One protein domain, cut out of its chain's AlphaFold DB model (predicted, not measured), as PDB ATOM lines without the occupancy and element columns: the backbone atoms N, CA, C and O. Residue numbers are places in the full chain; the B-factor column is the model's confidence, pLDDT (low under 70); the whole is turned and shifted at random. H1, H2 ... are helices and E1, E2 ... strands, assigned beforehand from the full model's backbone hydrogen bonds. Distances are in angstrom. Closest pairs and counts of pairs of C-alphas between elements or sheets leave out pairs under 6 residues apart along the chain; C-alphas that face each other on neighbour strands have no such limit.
ATOM      1  N   ARG A 233      73.133 131.138  82.989       95.75
ATOM      2  CA  ARG A 233      74.554 131.455  83.118       95.75
ATOM      3  C   ARG A 233      75.120 130.811  84.367       95.75
ATOM      4  O   ARG A 233      74.655 131.113  85.465       95.75
ATOM      5  N   LEU A 234      76.164 130.004  84.218       96.75
ATOM      6  CA  LEU A 234      77.021 129.589  85.326       96.75
ATOM      7  C   LEU A 234      78.189 130.569  85.465       96.75
ATOM      8  O   LEU A 234      78.854 130.907  84.487       96.75
ATOM      9  N   VAL A 235      78.422 131.042  86.685       95.50
ATOM     10  CA  VAL A 235      79.529 131.935  87.034       95.50
ATOM     11  C   VAL A 235      80.485 131.184  87.943       95.50
ATOM     12  O   VAL A 235      80.075 130.642  88.972       95.50
ATOM     13  N   CYS A 236      81.766 131.188  87.589       94.19
ATOM     14  CA  CYS A 236      82.825 130.604  88.406       94.19
ATOM     15  C   CYS A 236      83.840 131.682  88.782       94.19
ATOM     16  O   CYS A 236      84.205 132.511  87.948       94.19
ATOM     17  N   ARG A 237      84.304 131.672  90.032       92.44
ATOM     18  CA  ARG A 237      85.403 132.524  90.488       92.44
ATOM     19  C   ARG A 237      86.701 131.738  90.390       92.44
ATOM     20  O   ARG A 237      86.836 130.734  91.079       92.44
ATOM     21  N   LEU A 238      87.623 132.227  89.569       88.19
ATOM     22  CA  LEU A 238      88.917 131.601  89.333       88.19
ATOM     23  C   LEU A 238      90.049 132.374  90.017       88.19
ATOM     24  O   LEU A 238      90.041 133.611  90.058       88.19
ATOM     25  N   GLY A 239      91.034 131.639  90.522       84.06
ATOM     26  CA  GLY A 239      92.315 132.167  90.978       84.06
ATOM     27  C   GLY A 239      93.340 132.296  89.846       84.06
ATOM     28  O   GLY A 239      93.136 131.833  88.725       84.06
ATOM     29  N   GLU A 240      94.492 132.897  90.155       73.56
ATOM     30  CA  GLU A 240      95.596 133.039  89.194       73.56
ATOM     31  C   GLU A 240      96.160 131.686  88.736       73.56
ATOM     32  O   GLU A 240      96.519 131.540  87.571       73.56
ATOM     33  N   GLY A 241      96.205 130.688  89.628       71.75
ATOM     34  CA  GLY A 241      96.731 129.352  89.327       71.75
ATOM     35  C   GLY A 241      95.905 128.587  88.288       71.75
ATOM     36  O   GLY A 241      96.469 128.046  87.342       71.75
ATOM     37  N   GLU A 242      94.575 128.613  88.412       71.50
ATOM     38  CA  GLU A 242      93.649 127.928  87.493       71.50
ATOM     39  C   GLU A 242      93.720 128.532  86.083       71.50
ATOM     40  O   GLU A 242      93.743 127.818  85.078       71.50
ATOM     41  N   LEU A 243      93.832 129.864  85.994       70.94
ATOM     42  CA  LEU A 243      94.023 130.548  84.717       70.94
ATOM     43  C   LEU A 243      95.428 130.295  84.139       70.94
ATOM     44  O   LEU A 243      95.593 130.176  82.922       70.94
ATOM     45  N   ALA A 244      96.449 130.206  84.997       63.50
ATOM     46  CA  ALA A 244      97.822 129.954  84.581       63.50
ATOM     47  C   ALA A 244      97.999 128.562  83.964       63.50
ATOM     48  O   ALA A 244      98.685 128.459  82.945       63.50
ATOM     49  N   GLU A 245      97.361 127.538  84.534       63.25
ATOM     50  CA  GLU A 245      97.345 126.166  84.012       63.25
ATOM     51  C   GLU A 245      96.669 126.101  82.635       63.25
ATOM     52  O   GLU A 245      97.243 125.573  81.680       63.25
ATOM     53  N   ALA A 246      95.509 126.751  82.487       63.31
ATOM     54  CA  ALA A 246      94.804 126.830  81.208       63.31
ATOM     55  C   ALA A 246      95.600 127.571  80.120       63.31
ATOM     56  O   ALA A 246      95.580 127.172  78.954       63.31
ATOM     57  N   ALA A 247      96.326 128.632  80.487       59.62
ATOM     58  CA  ALA A 247      97.209 129.351  79.569       59.62
ATOM     59  C   ALA A 247      98.467 128.533  79.204       59.62
ATOM     60  O   ALA A 247      98.917 128.572  78.057       59.62
ATOM     61  N   ALA A 248      99.030 127.773  80.151       53.06
ATOM     62  CA  ALA A 248     100.224 126.949  79.939       53.06
ATOM     63  C   ALA A 248      99.962 125.751  79.014       53.06
ATOM     64  O   ALA A 248     100.833 125.397  78.219       53.06
ATOM     65  N   ALA A 249      98.746 125.193  79.037       49.25
ATOM     66  CA  ALA A 249      98.326 124.087  78.174       49.25
ATOM     67  C   ALA A 249      98.334 124.405  76.658       49.25
ATOM     68  O   ALA A 249      98.033 123.525  75.852       49.25
ATOM     69  N   ARG A 250      98.667 125.640  76.247       45.78
ATOM     70  CA  ARG A 250      98.911 126.028  74.844       45.78
ATOM     71  C   ARG A 250     100.374 126.239  74.467       45.78
ATOM     72  O   ARG A 250     100.690 126.183  73.287       45.78
ATOM     73  N   VAL A 251     101.267 126.490  75.424       46.22
ATOM     74  CA  VAL A 251     102.669 126.847  75.118       46.22
ATOM     75  C   VAL A 251     103.505 125.616  74.722       46.22
ATOM     76  O   VAL A 251     104.607 125.741  74.199       46.22
ATOM     77  N   GLY A 252     102.973 124.405  74.902       43.28
ATOM     78  CA  GLY A 252     103.634 123.155  74.540       43.28
ATOM     79  C   GLY A 252     103.292 122.630  73.145       43.28
ATOM     80  O   GLY A 252     102.836 121.501  73.068       43.28
ATOM     81  N   ALA A 273      94.593 118.386  74.871       51.78
ATOM     82  CA  ALA A 273      93.667 119.430  74.475       51.78
ATOM     83  C   ALA A 273      93.709 120.514  75.552       51.78
ATOM     84  O   ALA A 273      93.444 120.240  76.723       51.78
ATOM     85  N   SER A 274      94.063 121.740  75.162       66.81
ATOM     86  CA  SER A 274      94.119 122.893  76.057       66.81
ATOM     87  C   SER A 274      92.748 123.101  76.699       66.81
ATOM     88  O   SER A 274      91.821 123.621  76.074       66.81
ATOM     89  N   ALA A 275      92.599 122.624  77.929       76.75
ATOM     90  CA  ALA A 275      91.345 122.636  78.650       76.75
ATOM     91  C   ALA A 275      91.504 123.430  79.943       76.75
ATOM     92  O   ALA A 275      92.466 123.244  80.682       76.75
ATOM     93  N   LEU A 276      90.542 124.306  80.217       85.94
ATOM     94  CA  LEU A 276      90.442 124.998  81.494       85.94
ATOM     95  C   LEU A 276      89.687 124.093  82.470       85.94
ATOM     96  O   LEU A 276      88.525 123.750  82.234       85.94
ATOM     97  N   LEU A 277      90.363 123.698  83.546       87.56
ATOM     98  CA  LEU A 277      89.788 122.916  84.634       87.56
ATOM     99  C   LEU A 277      89.253 123.863  85.707       87.56
ATOM    100  O   LEU A 277      89.952 124.770  86.150       87.56
ATOM    101  N   VAL A 278      88.003 123.657  86.105       91.31
ATOM    102  CA  VAL A 278      87.295 124.500  87.069       91.31
ATOM    103  C   VAL A 278      86.707 123.604  88.154       91.31
ATOM    104  O   VAL A 278      85.772 122.850  87.874       91.31
ATOM    105  N   PRO A 279      87.222 123.652  89.390       91.19
ATOM    106  CA  PRO A 279      86.715 122.815  90.464       91.19
ATOM    107  C   PRO A 279      85.311 123.260  90.887       91.19
ATOM    108  O   PRO A 279      84.946 124.431  90.779       91.19
ATOM    109  N   TYR A 280      84.534 122.340  91.460       89.88
ATOM    110  CA  TYR A 280      83.181 122.637  91.952       89.88
ATOM    111  C   TYR A 280      83.153 123.793  92.972       89.88
ATOM    112  O   TYR A 280      82.208 124.580  93.007       89.88
ATOM    113  N   SER A 281      84.212 123.947  93.774       90.88
ATOM    114  CA  SER A 281      84.357 125.044  94.741       90.88
ATOM    115  C   SER A 281      84.409 126.437  94.105       90.88
ATOM    116  O   SER A 281      84.183 127.424  94.803       90.88
ATOM    117  N   ALA A 282      84.699 126.539  92.805       92.38
ATOM    118  CA  ALA A 282      84.714 127.808  92.086       92.38
ATOM    119  C   ALA A 282      83.300 128.309  91.739       92.38
ATOM    120  O   ALA A 282      83.117 129.507  91.493       92.38
ATOM    121  N   TYR A 283      82.291 127.433  91.718       94.50
ATOM    122  CA  TYR A 283      80.939 127.775  91.269       94.50
ATOM    123  C   TYR A 283      80.252 128.760  92.219       94.50
ATOM    124  O   TYR A 283      80.217 128.575  93.434       94.50
ATOM    125  N   GLN A 284      79.667 129.812  91.651       94.88
ATOM    126  CA  GLN A 284      78.955 130.861  92.394       94.88
ATOM    127  C   GLN A 284      77.428 130.684  92.346       94.88
ATOM    128  O   GLN A 284      76.692 131.377  93.054       94.88
ATOM    129  N   ASN A 285      76.939 129.762  91.517       96.19
ATOM    130  CA  ASN A 285      75.535 129.406  91.366       96.19
ATOM    131  C   ASN A 285      75.374 127.934  90.956       96.19
ATOM    132  O   ASN A 285      76.343 127.267  90.609       96.19
ATOM    133  N   GLN A 286      74.149 127.423  91.068       96.00
ATOM    134  CA  GLN A 286      73.797 126.017  90.847       96.00
ATOM    135  C   GLN A 286      74.235 125.534  89.448       96.00
ATOM    136  O   GLN A 286      73.680 126.001  88.462       96.00
ATOM    137  N   PRO A 287      75.159 124.572  89.309       95.75
ATOM    138  CA  PRO A 287      75.455 124.015  87.993       95.75
ATOM    139  C   PRO A 287      74.278 123.160  87.481       95.75
ATOM    140  O   PRO A 287      73.506 122.636  88.302       95.75
ATOM    141  N   PRO A 288      74.136 122.993  86.153       96.31
ATOM    142  CA  PRO A 288      73.302 121.934  85.592       96.31
ATOM    143  C   PRO A 288      73.880 120.548  85.927       96.31
ATOM    144  O   PRO A 288      74.958 120.431  86.515       96.31
ATOM    145  N   ALA A 289      73.142 119.499  85.570       95.69
ATOM    146  CA  ALA A 289      73.581 118.118  85.710       95.69
ATOM    147  C   ALA A 289      74.936 117.869  85.031       95.69
ATOM    148  O   ALA A 289      75.340 118.579  84.109       95.69
ATOM    149  N   ASN A 290      75.625 116.818  85.475       96.12
ATOM    150  CA  ASN A 290      76.799 116.328  84.767       96.12
ATOM    151  C   ASN A 290      76.410 115.973  83.328       96.12
ATOM    152  O   ASN A 290      75.379 115.345  83.087       96.12
ATOM    153  N   GLY A 291      77.242 116.374  82.377       94.56
ATOM    154  CA  GLY A 291      76.903 116.297  80.966       94.56
ATOM    155  C   GLY A 291      77.846 117.116  80.103       94.56
ATOM    156  O   GLY A 291      78.778 117.758  80.593       94.56
ATOM    157  N   GLN A 292      77.603 117.067  78.798       93.94
ATOM    158  CA  GLN A 292      78.325 117.856  77.809       93.94
ATOM    159  C   GLN A 292      77.393 118.923  77.256       93.94
ATOM    160  O   GLN A 292      76.278 118.617  76.845       93.94
ATOM    161  N   TYR A 293      77.869 120.161  77.231       93.44
ATOM    162  CA  TYR A 293      77.089 121.315  76.815       93.44
ATOM    163  C   TYR A 293      77.907 122.179  75.866       93.44
ATOM    164  O   TYR A 293      79.099 122.406  76.092       93.44
ATOM    165  N   ARG A 294      77.257 122.706  74.830       91.94
ATOM    166  CA  ARG A 294      77.820 123.786  74.020       91.94
ATOM    167  C   ARG A 294      77.463 125.107  74.696       91.94
ATOM    168  O   ARG A 294      76.294 125.366  74.977       91.94
ATOM    169  N   ALA A 295      78.469 125.917  75.005       91.94
ATOM    170  CA  ALA A 295      78.264 127.157  75.742       91.94
ATOM    171  C   ALA A 295      79.178 128.271  75.240       91.94
ATOM    172  O   ALA A 295      80.296 128.024  74.775       91.94
ATOM    173  N   LEU A 296      78.697 129.503  75.378       90.94
ATOM    174  CA  LEU A 296      79.490 130.697  75.146       90.94
ATOM    175  C   LEU A 296      80.246 131.038  76.430       90.94
ATOM    176  O   LEU A 296      79.645 131.286  77.478       90.94
ATOM    177  N   VAL A 297      81.571 131.046  76.348       89.94
ATOM    178  CA  VAL A 297      82.457 131.214  77.499       89.94
ATOM    179  C   VAL A 297      83.184 132.549  77.426       89.94
ATOM    180  O   VAL A 297      83.666 132.934  76.364       89.94
ATOM    181  N   ARG A 298      83.275 133.255  78.558       87.75
ATOM    182  CA  ARG A 298      84.026 134.514  78.711       87.75
ATOM    183  C   ARG A 298      84.833 134.513  79.998       87.75
ATOM    184  O   ARG A 298      84.336 134.049  81.023       87.75
ATOM    185  N   VAL A 299      86.029 135.098  79.966       85.75
ATOM    186  CA  VAL A 299      86.831 135.353  81.174       85.75
ATOM    187  C   VAL A 299      87.020 136.850  81.358       85.75
ATOM    188  O   VAL A 299      87.557 137.525  80.479       85.75
ATOM    189  N   LEU A 300      86.596 137.348  82.517       84.25
ATOM    190  CA  LEU A 300      86.693 138.753  82.900       84.25
ATOM    191  C   LEU A 300      87.532 138.905  84.178       84.25
ATOM    192  O   LEU A 300      87.469 138.034  85.050       84.25
ATOM    193  N   PRO A 301      88.271 140.014  84.343       81.50
ATOM    194  CA  PRO A 301      88.829 140.392  85.638       81.50
ATOM    195  C   PRO A 301      87.707 140.554  86.677       81.50
ATOM    196  O   PRO A 301      86.662 141.140  86.384       81.50
ATOM    197  N   ALA A 302      87.889 140.035  87.893       76.00
ATOM    198  CA  ALA A 302      86.843 140.080  88.923       76.00
ATOM    199  C   ALA A 302      86.518 141.510  89.396       76.00
ATOM    200  O   ALA A 302      85.431 141.754  89.916       76.00
ATOM    201  N   ASP A 303      87.448 142.441  89.207       68.94
ATOM    202  CA  ASP A 303      87.336 143.874  89.479       68.94
ATOM    203  C   ASP A 303      86.613 144.661  88.373       68.94
ATOM    204  O   ASP A 303      86.098 145.746  88.640       68.94
ATOM    205  N   ALA A 304      86.507 144.109  87.159       60.12
ATOM    206  CA  ALA A 304      85.788 144.733  86.044       60.12
ATOM    207  C   ALA A 304      84.260 144.583  86.156       60.12
ATOM    208  O   ALA A 304      83.503 145.351  85.560       60.12
ATOM    209  N   CYS A 305      83.779 143.612  86.938       53.66
ATOM    210  CA  CYS A 305      82.373 143.539  87.304       53.66
ATOM    211  C   CYS A 305      82.096 144.624  88.344       53.66
ATOM    212  O   CYS A 305      82.293 144.406  89.537       53.66
ATOM    213  N   GLY A 306      81.679 145.803  87.867       49.38
ATOM    214  CA  GLY A 306      81.328 146.941  88.709       49.38
ATOM    215  C   GLY A 306      80.521 146.484  89.922       49.38
ATOM    216  O   GLY A 306      79.497 145.817  89.774       49.38
ATOM    217  N   GLY A 307      81.013 146.820  91.116       43.66
ATOM    218  CA  GLY A 307      80.408 146.513  92.418       43.66
ATOM    219  C   GLY A 307      79.095 147.260  92.665       43.66
ATOM    220  O   GLY A 307      78.858 147.775  93.754       43.66
ATOM    221  N   GLY A 308      78.256 147.372  91.641       43.62
ATOM    222  CA  GLY A 308      76.976 148.038  91.693       43.62
ATOM    223  C   GLY A 308      75.965 147.168  92.421       43.62
ATOM    224  O   GLY A 308      75.678 146.056  91.990       43.62
ATOM    225  N   CYS A 309      75.399 147.747  93.479       37.72
ATOM    226  CA  CYS A 309      74.102 147.457  94.096       37.72
ATOM    227  C   CYS A 309      73.957 146.375  95.176       37.72
ATOM    228  O   CYS A 309      72.823 146.126  95.580       37.72
ATOM    229  N   GLU A 310      75.021 145.797  95.742       43.09
ATOM    230  CA  GLU A 310      74.861 145.085  97.023       43.09
ATOM    231  C   GLU A 310      75.105 146.054  98.188       43.09
ATOM    232  O   GLU A 310      76.154 146.067  98.824       43.09
ATOM    233  N   GLU A 311      74.118 146.917  98.445       44.41
ATOM    234  CA  GLU A 311      74.079 147.725  99.665       44.41
ATOM    235  C   GLU A 311      73.702 146.784 100.820       44.41
ATOM    236  O   GLU A 311      72.525 146.524 101.096       44.41
ATOM    237  N   ALA A 312      74.718 146.169 101.431       43.22
ATOM    238  CA  ALA A 312      74.541 145.358 102.625       43.22
ATOM    239  C   ALA A 312      74.055 146.267 103.756       43.22
ATOM    240  O   ALA A 312      74.726 147.229 104.128       43.22
ATOM    241  N   LEU A 313      72.873 145.967 104.293       48.38
ATOM    242  CA  LEU A 313      72.359 146.712 105.430       48.38
ATOM    243  C   LEU A 313      73.286 146.499 106.639       48.38
ATOM    244  O   LEU A 313      73.814 145.396 106.823       48.38
ATOM    245  N   PRO A 314      73.492 147.538 107.458       51.09
ATOM    246  CA  PRO A 314      74.322 147.443 108.647       51.09
ATOM    247  C   PRO A 314      73.818 146.350 109.599       51.09
ATOM    248  O   PRO A 314      72.650 145.960 109.599       51.09
ATOM    249  N   SER A 315      74.738 145.811 110.397       47.62
ATOM    250  CA  SER A 315      74.534 144.567 111.155       47.62
ATOM    251  C   SER A 315      73.506 144.652 112.298       47.62
ATOM    252  O   SER A 315      73.172 143.616 112.876       47.62
ATOM    253  N   GLY A 316      72.968 145.841 112.601       56.25
ATOM    254  CA  GLY A 316      71.982 146.075 113.656       56.25
ATOM    255  C   GLY A 316      70.705 146.787 113.191       56.25
ATOM    256  O   GLY A 316      70.709 147.616 112.286       56.25
ATOM    257  N   LEU A 317      69.589 146.509 113.879       55.28
ATOM    258  CA  LEU A 317      68.284 147.146 113.636       55.28
ATOM    259  C   LEU A 317      68.303 148.667 113.897       55.28
ATOM    260  O   LEU A 317      67.556 149.410 113.271       55.28
ATOM    261  N   GLY A 318      69.163 149.130 114.812       54.28
ATOM    262  CA  GLY A 318      69.350 150.557 115.098       54.28
ATOM    263  C   GLY A 318      69.975 151.321 113.930       54.28
ATOM    264  O   GLY A 318      69.580 152.453 113.667       54.28
ATOM    265  N   ASP A 319      70.862 150.672 113.176       55.91
ATOM    266  CA  ASP A 319      71.579 151.296 112.066       55.91
ATOM    267  C   ASP A 319      70.695 151.443 110.812       55.91
ATOM    268  O   ASP A 319      70.892 152.358 110.010       55.91
ATOM    269  N   LEU A 320      69.671 150.585 110.676       55.00
ATOM    270  CA  LEU A 320      68.643 150.672 109.628       55.00
ATOM    271  C   LEU A 320      67.863 151.992 109.687       55.00
ATOM    272  O   LEU A 320      67.518 152.539 108.643       55.00
ATOM    273  N   ARG A 321      67.634 152.531 110.893       50.06
ATOM    274  CA  ARG A 321      66.930 153.810 111.102       50.06
ATOM    275  C   ARG A 321      67.735 155.010 110.625       50.06
ATOM    276  O   ARG A 321      67.171 155.946 110.071       50.06
ATOM    277  N   SER A 322      69.049 154.977 110.828       45.81
ATOM    278  CA  SER A 322      69.986 156.014 110.378       45.81
ATOM    279  C   SER A 322      70.289 155.939 108.877       45.81
ATOM    280  O   SER A 322      70.536 156.969 108.261       45.81
ATOM    281  N   ALA A 323      70.196 154.754 108.264       48.53
ATOM    282  CA  ALA A 323      70.345 154.572 106.816       48.53
ATOM    283  C   ALA A 323      69.145 155.102 105.996       48.53
ATOM    284  O   ALA A 323      69.203 155.149 104.767       48.53
ATOM    285  N   ALA A 339      87.180 147.013  78.010       40.00
ATOM    286  CA  ALA A 339      87.882 146.325  79.096       40.00
ATOM    287  C   ALA A 339      88.201 144.893  78.628       40.00
ATOM    288  O   ALA A 339      87.318 144.038  78.584       40.00
ATOM    289  N   GLY A 340      89.445 144.687  78.181       38.62
ATOM    290  CA  GLY A 340      89.931 143.492  77.490       38.62
ATOM    291  C   GLY A 340      89.454 142.191  78.127       38.62
ATOM    292  O   GLY A 340      89.880 141.818  79.219       38.62
ATOM    293  N   SER A 341      88.550 141.502  77.431       44.97
ATOM    294  CA  SER A 341      88.187 140.128  77.756       44.97
ATOM    295  C   SER A 341      89.442 139.287  77.587       44.97
ATOM    296  O   SER A 341      89.979 139.205  76.486       44.97
ATOM    297  N   LEU A 342      89.910 138.674  78.672       55.84
ATOM    298  CA  LEU A 342      91.134 137.870  78.652       55.84
ATOM    299  C   LEU A 342      90.959 136.631  77.791       55.84
ATOM    300  O   LEU A 342      91.906 136.198  77.160       55.84
ATOM    301  N   LEU A 343      89.729 136.122  77.732       60.78
ATOM    302  CA  LEU A 343      89.213 135.246  76.692       60.78
ATOM    303  C   LEU A 343      87.900 135.881  76.220       60.78
ATOM    304  O   LEU A 343      86.997 136.070  77.042       60.78
ATOM    305  N   GLY A 344      87.811 136.284  74.947       59.69
ATOM    306  CA  GLY A 344      86.575 136.800  74.336       59.69
ATOM    307  C   GLY A 344      85.423 135.787  74.401       59.69
ATOM    308  O   GLY A 344      85.651 134.646  74.799       59.69
ATOM    309  N   PRO A 345      84.184 136.164  74.035       75.94
ATOM    310  CA  PRO A 345      83.090 135.202  73.944       75.94
ATOM    311  C   PRO A 345      83.448 134.109  72.936       75.94
ATOM    312  O   PRO A 345      83.602 134.378  71.747       75.94
ATOM    313  N   VAL A 346      83.618 132.885  73.429       83.69
ATOM    314  CA  VAL A 346      84.065 131.740  72.635       83.69
ATOM    315  C   VAL A 346      83.098 130.598  72.824       83.69
ATOM    316  O   VAL A 346      82.811 130.198  73.950       83.69
ATOM    317  N   CYS A 347      82.631 130.048  71.712       86.94
ATOM    318  CA  CYS A 347      81.883 128.808  71.739       86.94
ATOM    319  C   CYS A 347      82.813 127.640  72.025       86.94
ATOM    320  O   CYS A 347      83.725 127.352  71.251       86.94
ATOM    321  N   ALA A 348      82.570 126.982  73.151       88.12
ATOM    322  CA  ALA A 348      83.374 125.878  73.635       88.12
ATOM    323  C   ALA A 348      82.482 124.723  74.087       88.12
ATOM    324  O   ALA A 348      81.347 124.916  74.536       88.12
ATOM    325  N   MET A 349      83.034 123.514  74.001       90.31
ATOM    326  CA  MET A 349      82.454 122.357  74.666       90.31
ATOM    327  C   MET A 349      82.811 122.397  76.148       90.31
ATOM    328  O   MET A 349      83.982 122.475  76.533       90.31
ATOM    329  N   VAL A 350      81.777 122.340  76.979       92.69
ATOM    330  CA  VAL A 350      81.862 122.340  78.434       92.69
ATOM    331  C   VAL A 350      81.408 120.980  78.939       92.69
ATOM    332  O   VAL A 350      80.284 120.557  78.685       92.69
ATOM    333  N   VAL A 351      82.285 120.289  79.661       94.44
ATOM    334  CA  VAL A 351      81.995 118.986  80.264       94.44
ATOM    335  C   VAL A 351      81.906 119.159  81.773       94.44
ATOM    336  O   VAL A 351      82.917 119.455  82.412       94.44
ATOM    337  N   LEU A 352      80.716 118.975  82.342       95.00
ATOM    338  CA  LEU A 352      80.503 118.926  83.789       95.00
ATOM    339  C   LEU A 352      80.553 117.473  84.270       95.00
ATOM    340  O   LEU A 352      79.905 116.598  83.697       95.00
ATOM    341  N   GLY A 353      81.313 117.225  85.331       92.81
ATOM    342  CA  GLY A 353      81.435 115.926  85.981       92.81
ATOM    343  C   GLY A 353      81.716 116.063  87.476       92.81
ATOM    344  O   GLY A 353      81.783 117.164  88.020       92.81
ATOM    345  N   ASP A 354      81.952 114.933  88.142       89.38
ATOM    346  CA  ASP A 354      82.129 114.894  89.603       89.38
ATOM    347  C   ASP A 354      83.367 115.663  90.096       89.38
ATOM    348  O   ASP A 354      83.403 116.140  91.227       89.38
ATOM    349  N   ALA A 355      84.376 115.827  89.234       85.12
ATOM    350  CA  ALA A 355      85.583 116.602  89.523       85.12
ATOM    351  C   ALA A 355      85.422 118.119  89.274       85.12
ATOM    352  O   ALA A 355      86.364 118.876  89.502       85.12
ATOM    353  N   GLY A 356      84.256 118.571  88.804       91.44
ATOM    354  CA  GLY A 356      84.008 119.948  88.378       91.44
ATOM    355  C   GLY A 356      83.775 120.055  86.872       91.44
ATOM    356  O   GLY A 356      83.216 119.159  86.241       91.44
ATOM    357  N   MET A 357      84.181 121.175  86.290       93.94
ATOM    358  CA  MET A 357      83.953 121.507  84.890       93.94
ATOM    359  C   MET A 357      85.267 121.544  84.124       93.94
ATOM    360  O   MET A 357      86.274 122.074  84.589       93.94
ATOM    361  N   ARG A 358      85.236 121.016  82.905       91.62
ATOM    362  CA  ARG A 358      86.308 121.135  81.921       91.62
ATOM    363  C   ARG A 358      85.791 121.920  80.724       91.62
ATOM    364  O   ARG A 358      84.845 121.481  80.075       91.62
ATOM    365  N   VAL A 359      86.425 123.044  80.411       89.88
ATOM    366  CA  VAL A 359      86.130 123.840  79.212       89.88
ATOM    367  C   VAL A 359      87.188 123.545  78.158       89.88
ATOM    368  O   VAL A 359      88.367 123.815  78.377       89.88
ATOM    369  N   GLN A 360      86.786 122.987  77.020       86.44
ATOM    370  CA  GLN A 360      87.695 122.691  75.914       86.44
ATOM    371  C   GLN A 360      87.935 123.955  75.080       86.44
ATOM    372  O   GLN A 360      87.017 124.468  74.445       86.44
ATOM    373  N   LEU A 361      89.173 124.458  75.077       75.38
ATOM    374  CA  LEU A 361      89.566 125.673  74.350       75.38
ATOM    375  C   LEU A 361      90.351 125.368  73.058       75.38
ATOM    376  O   LEU A 361      90.773 126.290  72.357       75.38
ATOM    377  N   ALA A 362      90.581 124.093  72.738       58.16
ATOM    378  CA  ALA A 362      91.261 123.674  71.515       58.16
ATOM    379  C   ALA A 362      90.435 124.044  70.264       58.16
ATOM    380  O   ALA A 362      89.215 123.920  70.264       58.16
ATOM    381  N   GLY A 363      91.097 124.530  69.207       53.66
ATOM    382  CA  GLY A 363      90.459 124.876  67.926       53.66
ATOM    383  C   GLY A 363      89.705 126.214  67.874       53.66
ATOM    384  O   GLY A 363      89.322 126.638  66.791       53.66
ATOM    385  N   SER A 364      89.535 126.922  68.998       52.97
ATOM    386  CA  SER A 364      88.792 128.196  69.044       52.97
ATOM    387  C   SER A 364      89.607 129.445  68.684       52.97
ATOM    388  O   SER A 364      89.053 130.538  68.619       52.97
ATOM    389  N   GLY A 365      90.933 129.324  68.531       50.62
ATOM    390  CA  GLY A 365      91.849 130.457  68.313       50.62
ATOM    391  C   GLY A 365      91.953 131.448  69.486       50.62
ATOM    392  O   GLY A 365      92.700 132.418  69.409       50.62
ATOM    393  N   ALA A 366      91.228 131.219  70.583       54.94
ATOM    394  CA  ALA A 366      91.047 132.205  71.640       54.94
ATOM    395  C   ALA A 366      92.198 132.221  72.642       54.94
ATOM    396  O   ALA A 366      92.269 131.326  73.475       54.94
ATOM    397  N   VAL A 367      93.072 133.222  72.612       55.03
ATOM    398  CA  VAL A 367      94.170 133.383  73.582       55.03
ATOM    399  C   VAL A 367      93.607 133.791  74.948       55.03
ATOM    400  O   VAL A 367      92.692 134.601  74.998       55.03
ATOM    401  N   VAL A 368      94.133 133.211  76.035       59.72
ATOM    402  CA  VAL A 368      93.892 133.702  77.401       59.72
ATOM    403  C   VAL A 368      95.005 134.691  77.729       59.72
ATOM    404  O   VAL A 368      96.115 134.273  78.065       59.72
ATOM    405  N   GLU A 369      94.744 135.986  77.596       57.88
ATOM    406  CA  GLU A 369      95.702 137.007  78.025       57.88
ATOM    407  C   GLU A 369      95.742 137.081  79.557       57.88
ATOM    408  O   GLU A 369      94.737 136.886  80.237       57.88
ATOM    409  N   ARG A 370      96.923 137.317  80.137       60.31
ATOM    410  CA  ARG A 370      97.059 137.514  81.586       60.31
ATOM    411  C   ARG A 370      97.093 139.004  81.879       60.31
ATOM    412  O   ARG A 370      98.020 139.690  81.460       60.31
ATOM    413  N   VAL A 371      96.128 139.477  82.657       61.75
ATOM    414  CA  VAL A 371      96.122 140.829  83.226       61.75
ATOM    415  C   VAL A 371      96.143 140.688  84.734       61.75
ATOM    416  O   VAL A 371      95.319 139.971  85.285       61.75
ATOM    417  N   ALA A 372      97.081 141.358  85.403       62.84
ATOM    418  CA  ALA A 372      97.169 141.335  86.859       62.84
ATOM    419  C   ALA A 372      95.827 141.767  87.480       62.84
ATOM    420  O   ALA A 372      95.409 142.912  87.322       62.84
ATOM    421  N   SER A 373      95.158 140.850  88.176       67.31
ATOM    422  CA  SER A 373      93.879 141.088  88.849       67.31
ATOM    423  C   SER A 373      93.802 140.249  90.123       67.31
ATOM    424  O   SER A 373      94.441 139.207  90.239       67.31
ATOM    425  N   LYS A 374      92.984 140.680  91.089       69.56
ATOM    426  CA  LYS A 374      92.762 139.965  92.363       69.56
ATOM    427  C   LYS A 374      91.976 138.652  92.200       69.56
ATOM    428  O   LYS A 374      91.690 137.987  93.195       69.56
ATOM    429  N   GLY A 375      91.586 138.308  90.976       81.62
ATOM    430  CA  GLY A 375      90.886 137.084  90.605       81.62
ATOM    431  C   GLY A 375      90.151 137.262  89.282       81.62
ATOM    432  O   GLY A 375      90.071 138.366  88.746       81.62
ATOM    433  N   TYR A 376      89.564 136.184  88.773       86.12
ATOM    434  CA  TYR A 376      88.839 136.204  87.504       86.12
ATOM    435  C   TYR A 376      87.439 135.622  87.660       86.12
ATOM    436  O   TYR A 376      87.160 134.836  88.570       86.12
ATOM    437  N   LEU A 377      86.548 136.014  86.759       90.31
ATOM    438  CA  LEU A 377      85.223 135.437  86.613       90.31
ATOM    439  C   LEU A 377      85.135 134.739  85.264       90.31
ATOM    440  O   LEU A 377      85.297 135.364  84.217       90.31
ATOM    441  N   LEU A 378      84.853 133.444  85.311       91.81
ATOM    442  CA  LEU A 378      84.462 132.662  84.152       91.81
ATOM    443  C   LEU A 378      82.941 132.689  84.045       91.81
ATOM    444  O   LEU A 378      82.243 132.229  84.953       91.81
ATOM    445  N   LEU A 379      82.436 133.223  82.941       93.06
ATOM    446  CA  LEU A 379      81.020 133.223  82.603       93.06
ATOM    447  C   LEU A 379      80.777 132.138  81.558       93.06
ATOM    448  O   LEU A 379      81.436 132.136  80.520       93.06
ATOM    449  N   VAL A 380      79.835 131.242  81.835       94.31
ATOM    450  CA  VAL A 380      79.416 130.161  80.938       94.31
ATOM    451  C   VAL A 380      77.931 130.345  80.656       94.31
ATOM    452  O   VAL A 380      77.093 130.055  81.511       94.31
ATOM    453  N   ASP A 381      77.609 130.884  79.485       93.88
ATOM    454  CA  ASP A 381      76.239 131.035  79.000       93.88
ATOM    455  C   ASP A 381      75.863 129.787  78.190       93.88
ATOM    456  O   ASP A 381      76.395 129.555  77.101       93.88
ATOM    457  N   PHE A 382      74.980 128.957  78.740       92.75
ATOM    458  CA  PHE A 382      74.517 127.744  78.068       92.75
ATOM    459  C   PHE A 382      73.580 128.087  76.912       92.75
ATOM    460  O   PHE A 382      72.864 129.087  76.975       92.75
ATOM    461  N   ASP A 383      73.618 127.257  75.866       82.19
ATOM    462  CA  ASP A 383      72.797 127.405  74.657       82.19
ATOM    463  C   ASP A 383      72.949 128.778  73.965       82.19
ATOM    464  O   ASP A 383      72.066 129.294  73.290       82.19
ATOM    465  N   ALA A 384      74.095 129.436  74.161       77.69
ATOM    466  CA  ALA A 384      74.392 130.769  73.634       77.69
ATOM    467  C   ALA A 384      75.315 130.751  72.404       77.69
ATOM    468  O   ALA A 384      75.917 131.771  72.075       77.69
ATOM    469  N   CYS A 385      75.449 129.595  71.757       78.44
ATOM    470  CA  CYS A 385      76.280 129.409  70.576       78.44
ATOM    471  C   CYS A 385      75.425 129.356  69.319       78.44
ATOM    472  O   CYS A 385      74.836 128.315  69.044       78.44
ATOM    473  N   GLU A 386      75.386 130.469  68.591       58.09
ATOM    474  CA  GLU A 386      74.780 130.548  67.256       58.09
ATOM    475  C   GLU A 386      75.537 129.692  66.224       58.09
ATOM    476  O   GLU A 386      76.774 129.481  66.368       58.09
TER     477      GLU A 386
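What this domain is: This is residues 233 to 252, 273 to 323 and 339 to 386 of the 386 residues of the protein "FAD_syn domain-containing protein" of Gonium pectorale (UniProt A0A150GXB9). One strongly twisted sheet of six strands is curled like part of a barrel and folded back on itself, with E1, E6 and E3 facing E5 and E2 and with E4 as the hinge; the short helix H1 packs over edge strand E2. From this body a long arm reaches out to the small helix H2, and residues 306 to 312 and 315 to 321 stick out free. The printed part has 119 residues, with two named helices and six named strands in the order E1 H1 E2 E3 H2 E4 E5 E6. The sheet runs E1 E6 E3 E4 E5 E2, antiparallel throughout, and the class is mixed, helices and strands. The whole is loose, with a radius of gyration of the C-alphas of 16.8 A, and spans 58 by 33 by 28 A.

How they stand to each other: In the sheet, E3, residues 291 to 301, and E4, residues 343 to 353, are antiparallel neighbours, with N 293 and O 350 2.8 A apart, within hydrogen-bond range. E3 bends by 76 degrees at residue 294 and E4 by 87 degrees at residue 346. E4 forms a hairpin with E5, residues 356 to 360, where N 358 and O 351 are 2.8 A apart. E5 is the antiparallel neighbour of edge strand E2, residues 275 to 278, with N 278 and O 357 at 2.8 A. On the other side of E3 is E6, residues 376 to 382, with N 379 and O 298 at 2.8 A. E6 is the antiparallel neighbour of the other edge strand, E1, residues 233 to 238, with N 238 and O 376 at 2.8 A. The closest C-alphas of E1 and E2 are those of Leu 238 and Val 278, 7.6 A apart. H1, residues 240 to 248, is on the sheet at a height of 8.1 A, over E2 and along the strands, at 11 degrees to E2 on the local plane; their closest C-alphas are those of Ala 246 and Leu 276, 4.7 A apart. H2, residues 317 to 323, is not on the sheet. In H1 every O i to N i+4 pair is within hydrogen-bond range; in H2 1 of 3 is, beside 3 of 4 O i to N i+3 pairs.

Where its parts are: E1 begins at C-alpha 233 (74.554, 131.455, 83.118) and is 15.7 A long. H1 is 12.0 A, E2 9.5 A, E3 27.3 A and H2 10.3 A, ending at C-alpha 323 (70.345, 154.572, 106.816). E4 is 22.8 A, E5 13.3 A and E6 19.1 A, ending at C-alpha 382 (74.517, 127.744, 78.068).

The domain as a whole: The two C-alphas farthest apart are those of Gly 252 and Arg 321, 60.2 A. Residues 253 to 272 and 324 to 338 are not printed, with C-alpha gaps of 10.6 A and 33.8 A. The links E2 to E3, E3 to H2 and E5 to E6 are long. The mean pLDDT of the printed part is 73.3; residues 303 to 323 and 362 to 374 are among the 52 under 70.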